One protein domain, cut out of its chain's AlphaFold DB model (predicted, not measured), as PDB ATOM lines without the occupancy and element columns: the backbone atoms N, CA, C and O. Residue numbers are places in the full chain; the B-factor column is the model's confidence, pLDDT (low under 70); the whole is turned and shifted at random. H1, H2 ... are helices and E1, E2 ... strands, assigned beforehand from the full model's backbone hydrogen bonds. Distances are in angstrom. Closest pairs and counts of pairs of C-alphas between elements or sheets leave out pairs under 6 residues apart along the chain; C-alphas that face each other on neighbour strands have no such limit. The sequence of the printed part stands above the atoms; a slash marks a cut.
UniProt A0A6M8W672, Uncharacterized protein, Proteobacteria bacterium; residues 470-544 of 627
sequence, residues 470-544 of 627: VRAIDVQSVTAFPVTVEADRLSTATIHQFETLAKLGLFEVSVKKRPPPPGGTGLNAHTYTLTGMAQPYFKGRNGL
ATOM      1  N   VAL A 470     136.320 164.830  95.004       84.56
ATOM      2  CA  VAL A 470     136.739 166.194  94.694       84.56
ATOM      3  C   VAL A 470     137.649 166.127  93.471       84.56
ATOM      4  O   VAL A 470     138.777 165.642  93.556       84.56
ATOM      5  N   ARG A 471     137.150 166.585  92.316       82.00
ATOM      6  CA  ARG A 471     137.905 166.617  91.038       82.00
ATOM      7  C   ARG A 471     138.609 167.945  90.781       82.00
ATOM      8  O   ARG A 471     139.570 167.998  90.011       82.00
ATOM      9  N   ALA A 472     138.148 168.999  91.447       76.88
ATOM     10  CA  ALA A 472     138.773 170.310  91.428       76.88
ATOM     11  C   ALA A 472     138.604 171.011  92.779       76.88
ATOM     12  O   ALA A 472     137.604 170.812  93.468       76.88
ATOM     13  N   ILE A 473     139.568 171.855  93.129       72.38
ATOM     14  CA  ILE A 473     139.438 172.839  94.206       72.38
ATOM     15  C   ILE A 473     139.390 174.201  93.511       72.38
ATOM     16  O   ILE A 473     140.365 174.619  92.883       72.38
ATOM     17  N   ASP A 474     138.220 174.843  93.557       73.12
ATOM     18  CA  ASP A 474     137.863 176.010  92.737       73.12
ATOM     19  C   ASP A 474     138.019 175.712  91.225       73.12
ATOM     20  O   ASP A 474     137.253 174.916  90.681       73.12
ATOM     21  N   VAL A 475     139.042 176.270  90.566       63.09
ATOM     22  CA  VAL A 475     139.351 176.061  89.136       63.09
ATOM     23  C   VAL A 475     140.523 175.104  88.885       63.09
ATOM     24  O   VAL A 475     140.817 174.788  87.733       63.09
ATOM     25  N   GLN A 476     141.211 174.638  89.932       73.56
ATOM     26  CA  GLN A 476     142.385 173.780  89.775       73.56
ATOM     27  C   GLN A 476     142.026 172.305  89.834       73.56
ATOM     28  O   GLN A 476     141.400 171.844  90.789       73.56
ATOM     29  N   SER A 477     142.465 171.554  88.824       76.81
ATOM     30  CA  SER A 477     142.266 170.109  88.777       76.81
ATOM     31  C   SER A 477     143.126 169.411  89.828       76.81
ATOM     32  O   SER A 477     144.330 169.636  89.904       76.81
ATOM     33  N   VAL A 478     142.515 168.510  90.596       81.12
ATOM     34  CA  VAL A 478     143.210 167.632  91.556       81.12
ATOM     35  C   VAL A 478     143.296 166.194  91.033       81.12
ATOM     36  O   VAL A 478     143.254 165.230  91.791       81.12
ATOM     37  N   THR A 479     143.376 166.039  89.710       83.12
ATOM     38  CA  THR A 479     143.475 164.733  89.031       83.12
ATOM     39  C   THR A 479     144.919 164.270  88.803       83.12
ATOM     40  O   THR A 479     145.134 163.165  88.305       83.12
ATOM     41  N   ALA A 480     145.907 165.081  89.194       85.50
ATOM     42  CA  ALA A 480     147.330 164.754  89.176       85.50
ATOM     43  C   ALA A 480     148.044 165.463  90.338       85.50
ATOM     44  O   ALA A 480     147.721 166.607  90.640       85.50
ATOM     45  N   PHE A 481     149.016 164.795  90.966       86.31
ATOM     46  CA  PHE A 481     149.866 165.364  92.016       86.31
ATOM     47  C   PHE A 481     151.349 165.119  91.695       86.31
ATOM     48  O   PHE A 481     151.665 164.074  91.121       86.31
ATOM     49  N   PRO A 482     152.260 166.039  92.066       90.25
ATOM     50  CA  PRO A 482     152.005 167.278  92.810       90.25
ATOM     51  C   PRO A 482     151.299 168.358  91.971       90.25
ATOM     52  O   PRO A 482     151.503 168.452  90.763       90.25
ATOM     53  N   VAL A 483     150.485 169.194  92.621       85.19
ATOM     54  CA  VAL A 483     149.825 170.350  91.986       85.19
ATOM     55  C   VAL A 483     150.645 171.595  92.289       85.19
ATOM     56  O   VAL A 483     150.862 171.915  93.453       85.19
ATOM     57  N   THR A 484     151.103 172.312  91.261       83.50
ATOM     58  CA  THR A 484     151.790 173.601  91.443       83.50
ATOM     59  C   THR A 484     150.865 174.750  91.076       83.50
ATOM     60  O   THR A 484     150.327 174.798  89.974       83.50
ATOM     61  N   VAL A 485     150.710 175.679  92.011       78.50
ATOM     62  CA  VAL A 485     149.837 176.844  91.930       78.50
ATOM     63  C   VAL A 485     150.679 178.117  91.946       78.50
ATOM     64  O   VAL A 485     151.479 178.334  92.859       78.50
ATOM     65  N   GLU A 486     150.481 178.980  90.951       78.50
ATOM     66  CA  GLU A 486     151.063 180.326  90.913       78.50
ATOM     67  C   GLU A 486     150.139 181.295  91.674       78.50
ATOM     68  O   GLU A 486     148.947 181.382  91.372       78.50
ATOM     69  N   ALA A 487     150.662 181.983  92.700       68.38
ATOM     70  CA  ALA A 487     149.855 182.758  93.654       68.38
ATOM     71  C   ALA A 487     149.106 183.963  93.043       68.38
ATOM     72  O   ALA A 487     148.165 184.463  93.652       68.38
ATOM     73  N   ASP A 488     149.501 184.429  91.858       70.19
ATOM     74  CA  ASP A 488     148.897 185.546  91.120       70.19
ATOM     75  C   ASP A 488     147.771 185.122  90.161       70.19
ATOM     76  O   ASP A 488     147.020 185.968  89.679       70.19
ATOM     77  N   ARG A 489     147.629 183.818  89.888       68.06
ATOM     78  CA  ARG A 489     146.644 183.282  88.930       68.06
ATOM     79  C   ARG A 489     145.392 182.700  89.572       68.06
ATOM     80  O   ARG A 489     144.485 182.294  88.848       68.06
ATOM     81  N   LEU A 490     145.327 182.644  90.900       67.44
ATOM     82  CA  LEU A 490     144.189 182.088  91.627       67.44
ATOM     83  C   LEU A 490     143.591 183.064  92.624       67.44
ATOM     84  O   LEU A 490     144.242 183.985  93.114       67.44
ATOM     85  N   SER A 491     142.320 182.828  92.938       74.50
ATOM     86  CA  SER A 491     141.633 183.577  93.975       74.50
ATOM     87  C   SER A 491     142.278 183.288  95.338       74.50
ATOM     88  O   SER A 491     142.717 182.168  95.620       74.50
ATOM     89  N   THR A 492     142.288 184.278  96.235       76.44
ATOM     90  CA  THR A 492     142.698 184.086  97.640       76.44
ATOM     91  C   THR A 492     141.930 182.929  98.299       76.44
ATOM     92  O   THR A 492     142.454 182.255  99.183       76.44
ATOM     93  N   ALA A 493     140.703 182.662  97.839       77.19
ATOM     94  CA  ALA A 493     139.883 181.560  98.320       77.19
ATOM     95  C   ALA A 493     140.459 180.183  97.948       77.19
ATOM     96  O   ALA A 493     140.468 179.302  98.806       77.19
ATOM     97  N   THR A 494     140.986 179.995  96.729       79.06
ATOM     98  CA  THR A 494     141.584 178.712  96.319       79.06
ATOM     99  C   THR A 494     142.814 178.377  97.161       79.06
ATOM    100  O   THR A 494     142.946 177.258  97.657       79.06
ATOM    101  N   ILE A 495     143.697 179.361  97.376       79.75
ATOM    102  CA  ILE A 495     144.904 179.197  98.205       79.75
ATOM    103  C   ILE A 495     144.505 178.809  99.631       79.75
ATOM    104  O   ILE A 495     145.010 177.828 100.174       79.75
ATOM    105  N   HIS A 496     143.526 179.517 100.203       82.94
ATOM    106  CA  HIS A 496     143.033 179.234 101.547       82.94
ATOM    107  C   HIS A 496     142.443 177.819 101.689       82.94
ATOM    108  O   HIS A 496     142.610 177.182 102.728       82.94
ATOM    109  N   GLN A 497     141.778 177.294 100.654       83.38
ATOM    110  CA  GLN A 497     141.243 175.927 100.664       83.38
ATOM    111  C   GLN A 497     142.353 174.875 100.682       83.38
ATOM    112  O   GLN A 497     142.312 173.968 101.514       83.38
ATOM    113  N   PHE A 498     143.373 175.014  99.832       85.94
ATOM    114  CA  PHE A 498     144.523 174.108  99.859       85.94
ATOM    115  C   PHE A 498     145.302 174.196 101.177       85.94
ATOM    116  O   PHE A 498     145.691 173.167 101.723       85.94
ATOM    117  N   GLU A 499     145.485 175.396 101.734       85.75
ATOM    118  CA  GLU A 499     146.095 175.574 103.058       85.75
ATOM    119  C   GLU A 499     145.271 174.924 104.173       85.75
ATOM    120  O   GLU A 499     145.832 174.346 105.102       85.75
ATOM    121  N   THR A 500     143.943 174.996 104.090       87.56
ATOM    122  CA  THR A 500     143.048 174.347 105.055       87.56
ATOM    123  C   THR A 500     143.210 172.829 105.004       87.56
ATOM    124  O   THR A 500     143.367 172.194 106.042       87.56
ATOM    125  N   LEU A 501     143.267 172.243 103.807       88.81
ATOM    126  CA  LEU A 501     143.496 170.805 103.640       88.81
ATOM    127  C   LEU A 501     144.926 170.390 104.041       88.81
ATOM    128  O   LEU A 501     145.119 169.310 104.595       88.81
ATOM    129  N   ALA A 502     145.920 171.259 103.845       89.19
ATOM    130  CA  ALA A 502     147.277 171.045 104.341       89.19
ATOM    131  C   ALA A 502     147.350 171.046 105.878       89.19
ATOM    132  O   ALA A 502     148.021 170.198 106.458       89.19
ATOM    133  N   LYS A 503     146.614 171.940 106.559       89.81
ATOM    134  CA  LYS A 503     146.516 171.956 108.035       89.81
ATOM    135  C   LYS A 503     145.903 170.678 108.605       89.81
ATOM    136  O   LYS A 503     146.243 170.296 109.718       89.81
ATOM    137  N   LEU A 504     145.046 170.013 107.832       88.44
ATOM    138  CA  LEU A 504     144.482 168.702 108.159       88.44
ATOM    139  C   LEU A 504     145.432 167.537 107.831       88.44
ATOM    140  O   LEU A 504     145.054 166.379 107.972       88.44
ATOM    141  N   GLY A 505     146.655 167.823 107.372       91.19
ATOM    142  CA  GLY A 505     147.659 166.813 107.055       91.19
ATOM    143  C   GLY A 505     147.411 166.071 105.742       91.19
ATOM    144  O   GLY A 505     148.008 165.019 105.529       91.19
ATOM    145  N   LEU A 506     146.552 166.583 104.852       90.44
ATOM    146  CA  LEU A 506     146.271 165.943 103.557       90.44
ATOM    147  C   LEU A 506     147.286 166.323 102.473       90.44
ATOM    148  O   LEU A 506     147.503 165.563 101.527       90.44
ATOM    149  N   PHE A 507     147.925 167.484 102.622       92.25
ATOM    150  CA  PHE A 507     148.939 167.975 101.697       92.25
ATOM    151  C   PHE A 507     150.190 168.452 102.425       92.25
ATOM    152  O   PHE A 507     150.100 169.130 103.447       92.25
ATOM    153  N   GLU A 508     151.345 168.188 101.827       91.69
ATOM    154  CA  GLU A 508     152.580 168.913 102.113       91.69
ATOM    155  C   GLU A 508     152.679 170.115 101.176       91.69
ATOM    156  O   GLU A 508     152.458 169.992  99.968       91.69
ATOM    157  N   VAL A 509     153.010 171.284 101.728       90.31
ATOM    158  CA  VAL A 509     153.134 172.532 100.964       90.31
ATOM    159  C   VAL A 509     154.598 172.924 100.885       90.31
ATOM    160  O   VAL A 509     155.220 173.228 101.901       90.31
ATOM    161  N   SER A 510     155.139 172.992  99.672       88.94
ATOM    162  CA  SER A 510     156.448 173.597  99.423       88.94
ATOM    163  C   SER A 510     156.277 174.939  98.715       88.94
ATOM    164  O   SER A 510     155.550 175.044  97.726       88.94
ATOM    165  N   VAL A 511     156.926 175.983  99.234       86.19
ATOM    166  CA  VAL A 511     156.871 177.333  98.658       86.19
ATOM    167  C   VAL A 511     158.186 177.624  97.955       86.19
ATOM    168  O   VAL A 511     159.229 177.760  98.598       86.19
ATOM    169  N   LYS A 512     158.146 177.761  96.629       83.50
ATOM    170  CA  LYS A 512     159.303 178.184  95.838       83.50
ATOM    171  C   LYS A 512     159.182 179.674  95.542       83.50
ATOM    172  O   LYS A 512     158.336 180.094  94.753       83.50
ATOM    173  N   LYS A 513     160.044 180.478  96.169       78.31
ATOM    174  CA  LYS A 513     160.178 181.905  95.848       78.31
ATOM    175  C   LYS A 513     160.807 182.031  94.462       78.31
ATOM    176  O   LYS A 513     161.950 181.612  94.280       78.31
ATOM    177  N   ARG A 514     160.089 182.583  93.480       72.50
ATOM    178  CA  ARG A 514     160.713 183.001  92.219       72.50
ATOM    179  C   ARG A 514     161.294 184.406  92.392       72.50
ATOM    180  O   ARG A 514     160.638 185.258  92.998       72.50
ATOM    181  N   PRO A 515     162.508 184.666  91.876       71.00
ATOM    182  CA  PRO A 515     163.028 186.025  91.826       71.00
ATOM    183  C   PRO A 515     162.052 186.914  91.031       71.00
ATOM    184  O   PRO A 515     161.494 186.447  90.032       71.00
ATOM    185  N   PRO A 516     161.792 188.153  91.485       65.62
ATOM    186  CA  PRO A 516     160.874 189.051  90.798       65.62
ATOM    187  C   PRO A 516     161.357 189.335  89.370       65.62
ATOM    188  O   PRO A 516     162.562 189.511  89.166       65.62
ATOM    189  N   PRO A 517     160.451 189.437  88.381       68.25
ATOM    190  CA  PRO A 517     160.799 190.077  87.121       68.25
ATOM    191  C   PRO A 517     161.207 191.544  87.384       68.25
ATOM    192  O   PRO A 517     160.762 192.127  88.379       68.25
ATOM    193  N   PRO A 518     162.040 192.168  86.529       67.44
ATOM    194  CA  PRO A 518     162.462 193.555  86.719       67.44
ATOM    195  C   PRO A 518     161.246 194.485  86.865       67.44
ATOM    196  O   PRO A 518     160.429 194.583  85.953       67.44
ATOM    197  N   GLY A 519     161.108 195.136  88.026       70.62
ATOM    198  CA  GLY A 519     159.986 196.033  88.344       70.62
ATOM    199  C   GLY A 519     158.741 195.374  88.964       70.62
ATOM    200  O   GLY A 519     157.772 196.080  89.230       70.62
ATOM    201  N   GLY A 520     158.749 194.060  89.220       65.25
ATOM    202  CA  GLY A 520     157.641 193.330  89.852       65.25
ATOM    203  C   GLY A 520     157.902 192.922  91.307       65.25
ATOM    204  O   GLY A 520     159.036 192.914  91.785       65.25
ATOM    205  N   THR A 521     156.844 192.543  92.023       62.94
ATOM    206  CA  THR A 521     156.947 191.829  93.306       62.94
ATOM    207  C   THR A 521     157.280 190.353  93.057       62.94
ATOM    208  O   THR A 521     156.880 189.771  92.050       62.94
ATOM    209  N   GLY A 522     158.067 189.736  93.947       58.66
ATOM    210  CA  GLY A 522     158.449 188.326  93.818       58.66
ATOM    211  C   GLY A 522     157.217 187.420  93.852       58.66
ATOM    212  O   GLY A 522     156.362 187.580  94.722       58.66
ATOM    213  N   LEU A 523     157.131 186.478  92.912       69.19
ATOM    214  CA  LEU A 523     156.007 185.546  92.816       69.19
ATOM    215  C   LEU A 523     156.321 184.276  93.614       69.19
ATOM    216  O   LEU A 523     157.337 183.613  93.384       69.19
ATOM    217  N   ASN A 524     155.440 183.920  94.547       80.06
ATOM    218  CA  ASN A 524     155.506 182.636  95.236       80.06
ATOM    219  C   ASN A 524     154.748 181.589  94.413       80.06
ATOM    220  O   ASN A 524     153.590 181.795  94.050       80.06
ATOM    221  N   ALA A 525     155.396 180.459  94.132       83.19
ATOM    222  CA  ALA A 525     154.722 179.262  93.648       83.19
ATOM    223  C   ALA A 525     154.537 178.295  94.822       83.19
ATOM    224  O   ALA A 525     155.500 178.000  95.537       83.19
ATOM    225  N   HIS A 526     153.312 177.816  95.020       86.62
ATOM    226  CA  HIS A 526     152.968 176.827  96.037       86.62
ATOM    227  C   HIS A 526     152.796 175.469  95.357       86.62
ATOM    228  O   HIS A 526     151.946 175.319  94.482       86.62
ATOM    229  N   THR A 527     153.597 174.478  95.736       89.56
ATOM    230  CA  THR A 527     153.448 173.098  95.263       89.56
ATOM    231  C   THR A 527     152.866 172.249  96.385       89.56
ATOM    232  O   THR A 527     153.431 172.206  97.477       89.56
ATOM    233  N   TYR A 528     151.746 171.590  96.095       90.19
ATOM    234  CA  TYR A 528     150.992 170.731  97.000       90.19
ATOM    235  C   TYR A 528     151.206 169.265  96.617       90.19
ATOM    236  O   TYR A 528     150.868 168.853  95.503       90.19
ATOM    237  N   THR A 529     151.744 168.478  97.542       93.31
ATOM    238  CA  THR A 529     151.987 167.037  97.376       93.31
ATOM    239  C   THR A 529     151.073 166.264  98.316       93.31
ATOM    240  O   THR A 529     150.879 166.680  99.454       93.31
ATOM    241  N   LEU A 530     150.494 165.148  97.862       92.19
ATOM    242  CA  LEU A 530     149.702 164.283  98.740       92.19
ATOM    243  C   LEU A 530     150.584 163.675  99.828       92.19
ATOM    244  O   LEU A 530     151.647 163.134  99.533       92.19
ATOM    245  N   THR A 531     150.106 163.712 101.067       92.81
ATOM    246  CA  THR A 531     150.709 162.940 102.157       92.81
ATOM    247  C   THR A 531     150.338 161.461 102.036       92.81
ATOM    248  O   THR A 531     149.374 161.096 101.355       92.81
ATOM    249  N   GLY A 532     151.041 160.597 102.776       89.75
ATOM    250  CA  GLY A 532     150.671 159.180 102.890       89.75
ATOM    251  C   GLY A 532     149.248 158.960 103.431       89.75
ATOM    252  O   GLY A 532     148.617 157.963 103.094       89.75
ATOM    253  N   MET A 533     148.707 159.916 104.197       89.12
ATOM    254  CA  MET A 533     147.318 159.896 104.670       89.12
ATOM    255  C   MET A 533     146.315 160.100 103.528       89.12
ATOM    256  O   MET A 533     145.280 159.439 103.492       89.12
ATOM    257  N   ALA A 534     146.600 161.010 102.594       89.38
ATOM    258  CA  ALA A 534     145.677 161.358 101.515       89.38
ATOM    259  C   ALA A 534     145.791 160.429 100.292       89.38
ATOM    260  O   ALA A 534     144.834 160.280  99.529       89.38
ATOM    261  N   GLN A 535     146.940 159.777 100.108       90.88
ATOM    262  CA  GLN A 535     147.235 158.940  98.944       90.88
ATOM    263  C   GLN A 535     146.223 157.798  98.684       90.88
ATOM    264  O   GLN A 535     145.853 157.617  97.523       90.88
ATOM    265  N   PRO A 536     145.684 157.077  99.694       92.00
ATOM    266  CA  PRO A 536     144.666 156.037  99.477       92.00
ATOM    267  C   PRO A 536     143.357 156.550  98.853       92.00
ATOM    268  O   PRO A 536     142.636 155.796  98.180       92.00
ATOM    269  N   TYR A 537     143.052 157.833  99.059       90.38
ATOM    270  CA  TYR A 537     141.842 158.495  98.572       90.38
ATOM    271  C   TYR A 537     142.003 159.054  97.156       90.38
ATOM    272  O   TYR A 537     141.013 159.420  96.525       90.38
ATOM    273  N   PHE A 538     143.220 159.092  96.609       90.94
ATOM    274  CA  PHE A 538     143.453 159.532  95.239       90.94
ATOM    275  C   PHE A 538     143.109 158.425  94.236       90.94
ATOM    276  O   PHE A 538     143.735 157.366  94.204       90.94
ATOM    277  N   LYS A 539     142.106 158.675  93.388       90.00
ATOM    278  CA  LYS A 539     141.585 157.732  92.384       90.00
ATOM    279  C   LYS A 539     141.896 158.186  90.952       90.00
ATOM    280  O   LYS A 539     141.080 158.035  90.039       90.00
ATOM    281  N   GLY A 540     143.076 158.775  90.745       87.38
ATOM    282  CA  GLY A 540     143.548 159.220  89.432       87.38
ATOM    283  C   GLY A 540     142.614 160.253  88.800       87.38
ATOM    284  O   GLY A 540     142.366 161.314  89.369       87.38
ATOM    285  N   ARG A 541     142.034 159.920  87.638       85.56
ATOM    286  CA  ARG A 541     141.105 160.803  86.903       85.56
ATOM    287  C   ARG A 541     139.841 161.161  87.688       85.56
ATOM    288  O   ARG A 541     139.201 162.160  87.376       85.56
ATOM    289  N   ASN A 542     139.488 160.369  88.698       82.31
ATOM    290  CA  ASN A 542     138.354 160.663  89.565       82.31
ATOM    291  C   ASN A 542     138.682 161.692  90.657       82.31
ATOM    292  O   ASN A 542     137.750 162.199  91.263       82.31
ATOM    293  N   GLY A 543     139.950 162.063  90.863       88.00
ATOM    294  CA  GLY A 543     140.360 163.022  91.891       88.00
ATOM    295  C   GLY A 543     140.480 162.392  93.280       88.00
ATOM    296  O   GLY A 543     140.858 161.225  93.404       88.00
ATOM    297  N   LEU A 544     140.192 163.171  94.325       88.69
ATOM    298  CA  LEU A 544     140.266 162.740  95.724       88.69
ATOM    299  C   LEU A 544     138.886 162.325  96.240       88.69
ATOM    300  O   LEU A 544     138.025 163.172  96.451       88.69
TER     301      LEU A 544
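What this domain is: This is residues 470 to 544 of the 627 residues of an uncharacterized protein of Proteobacteria bacterium (UniProt A0A6M8W672). A small three-stranded antiparallel sheet has a single helix, H1, packed slantwise over one face; the hairpin of E2 and E3 ends in a loop, residues 514 to 523, that reaches toward one end of the long axis, while the closing stretch, residues 531 to 544, lies at the other end. The printed part has 75 residues, with the named elements E1, H1, E2 and E3 in that order along the chain, and the sheet's order is E1, E3, E2. The class is mixed, helices and strands, although under half of the residues are in named elements. The whole is only just compact, close to loose, with a radius of gyration of the C-alphas of 13.2 A, and its outline is a rod spanning 44 by 21 by 18 A.

How they stand to each other: From the first printed residue, residues 470 to 482 hold no named element, but residues 472 to 473 form a short antiparallel pairing with residues 476 to 477. E1, residues 483 to 486, is an edge strand and the antiparallel neighbour of the inner strand E3, residues 524 to 530, at 165 degrees; N 485 and O 526 are 2.8 A apart, within hydrogen-bond range. H1, residues 492 to 503, is on the sheet at a height over the sheet of 9.4 A. Together they make two layers, a helix on one face of a sheet. H1 lies over E3 and the other edge strand, E2, residues 507 to 513, and only just not over E1, on which 2 of its C-alphas fall. It runs slantwise to the strands, at 37 degrees to E3 on the local plane. The closest C-alphas of H1 and E2 are those of Ala 502 and Glu 508, 6.1 A apart. Every O i to N i+4 pair in H1 is within hydrogen-bond range. E2 and E3 form an antiparallel hairpin at 157 degrees, with N 510 and O 527 at 2.9 A and N 527 and O 510 at 2.8 A. E1, H1 and E2 make a split strand-helix-strand unit, two strands running the same way with E3 between them in the sheet, and its crossover is right-handed.

Where its parts are: E1 begins at C-alpha 483, (149.825, 170.350, 91.986). H1 is 16.4 A from first to last C-alpha and begins at C-alpha 492, (142.698, 184.086, 97.640). E2 is 18.8 A long and E3 19.6 A, ending at C-alpha 530, (149.702, 164.283, 98.740).

The domain as a whole: The farthest C-alphas, those of Gly 519 and Pro 536, are 44.3 A apart, while those of Val 470 and Leu 544 are 5.0 A apart. The printed part has no cut. The links E1 to H1 and H1 to E2 are tight, and E2 to E3 is short. The mean pLDDT of the printed part is 81.7; it is under 70 at residues 475, 487, 489 to 490, 516 to 518 and 520 to 523.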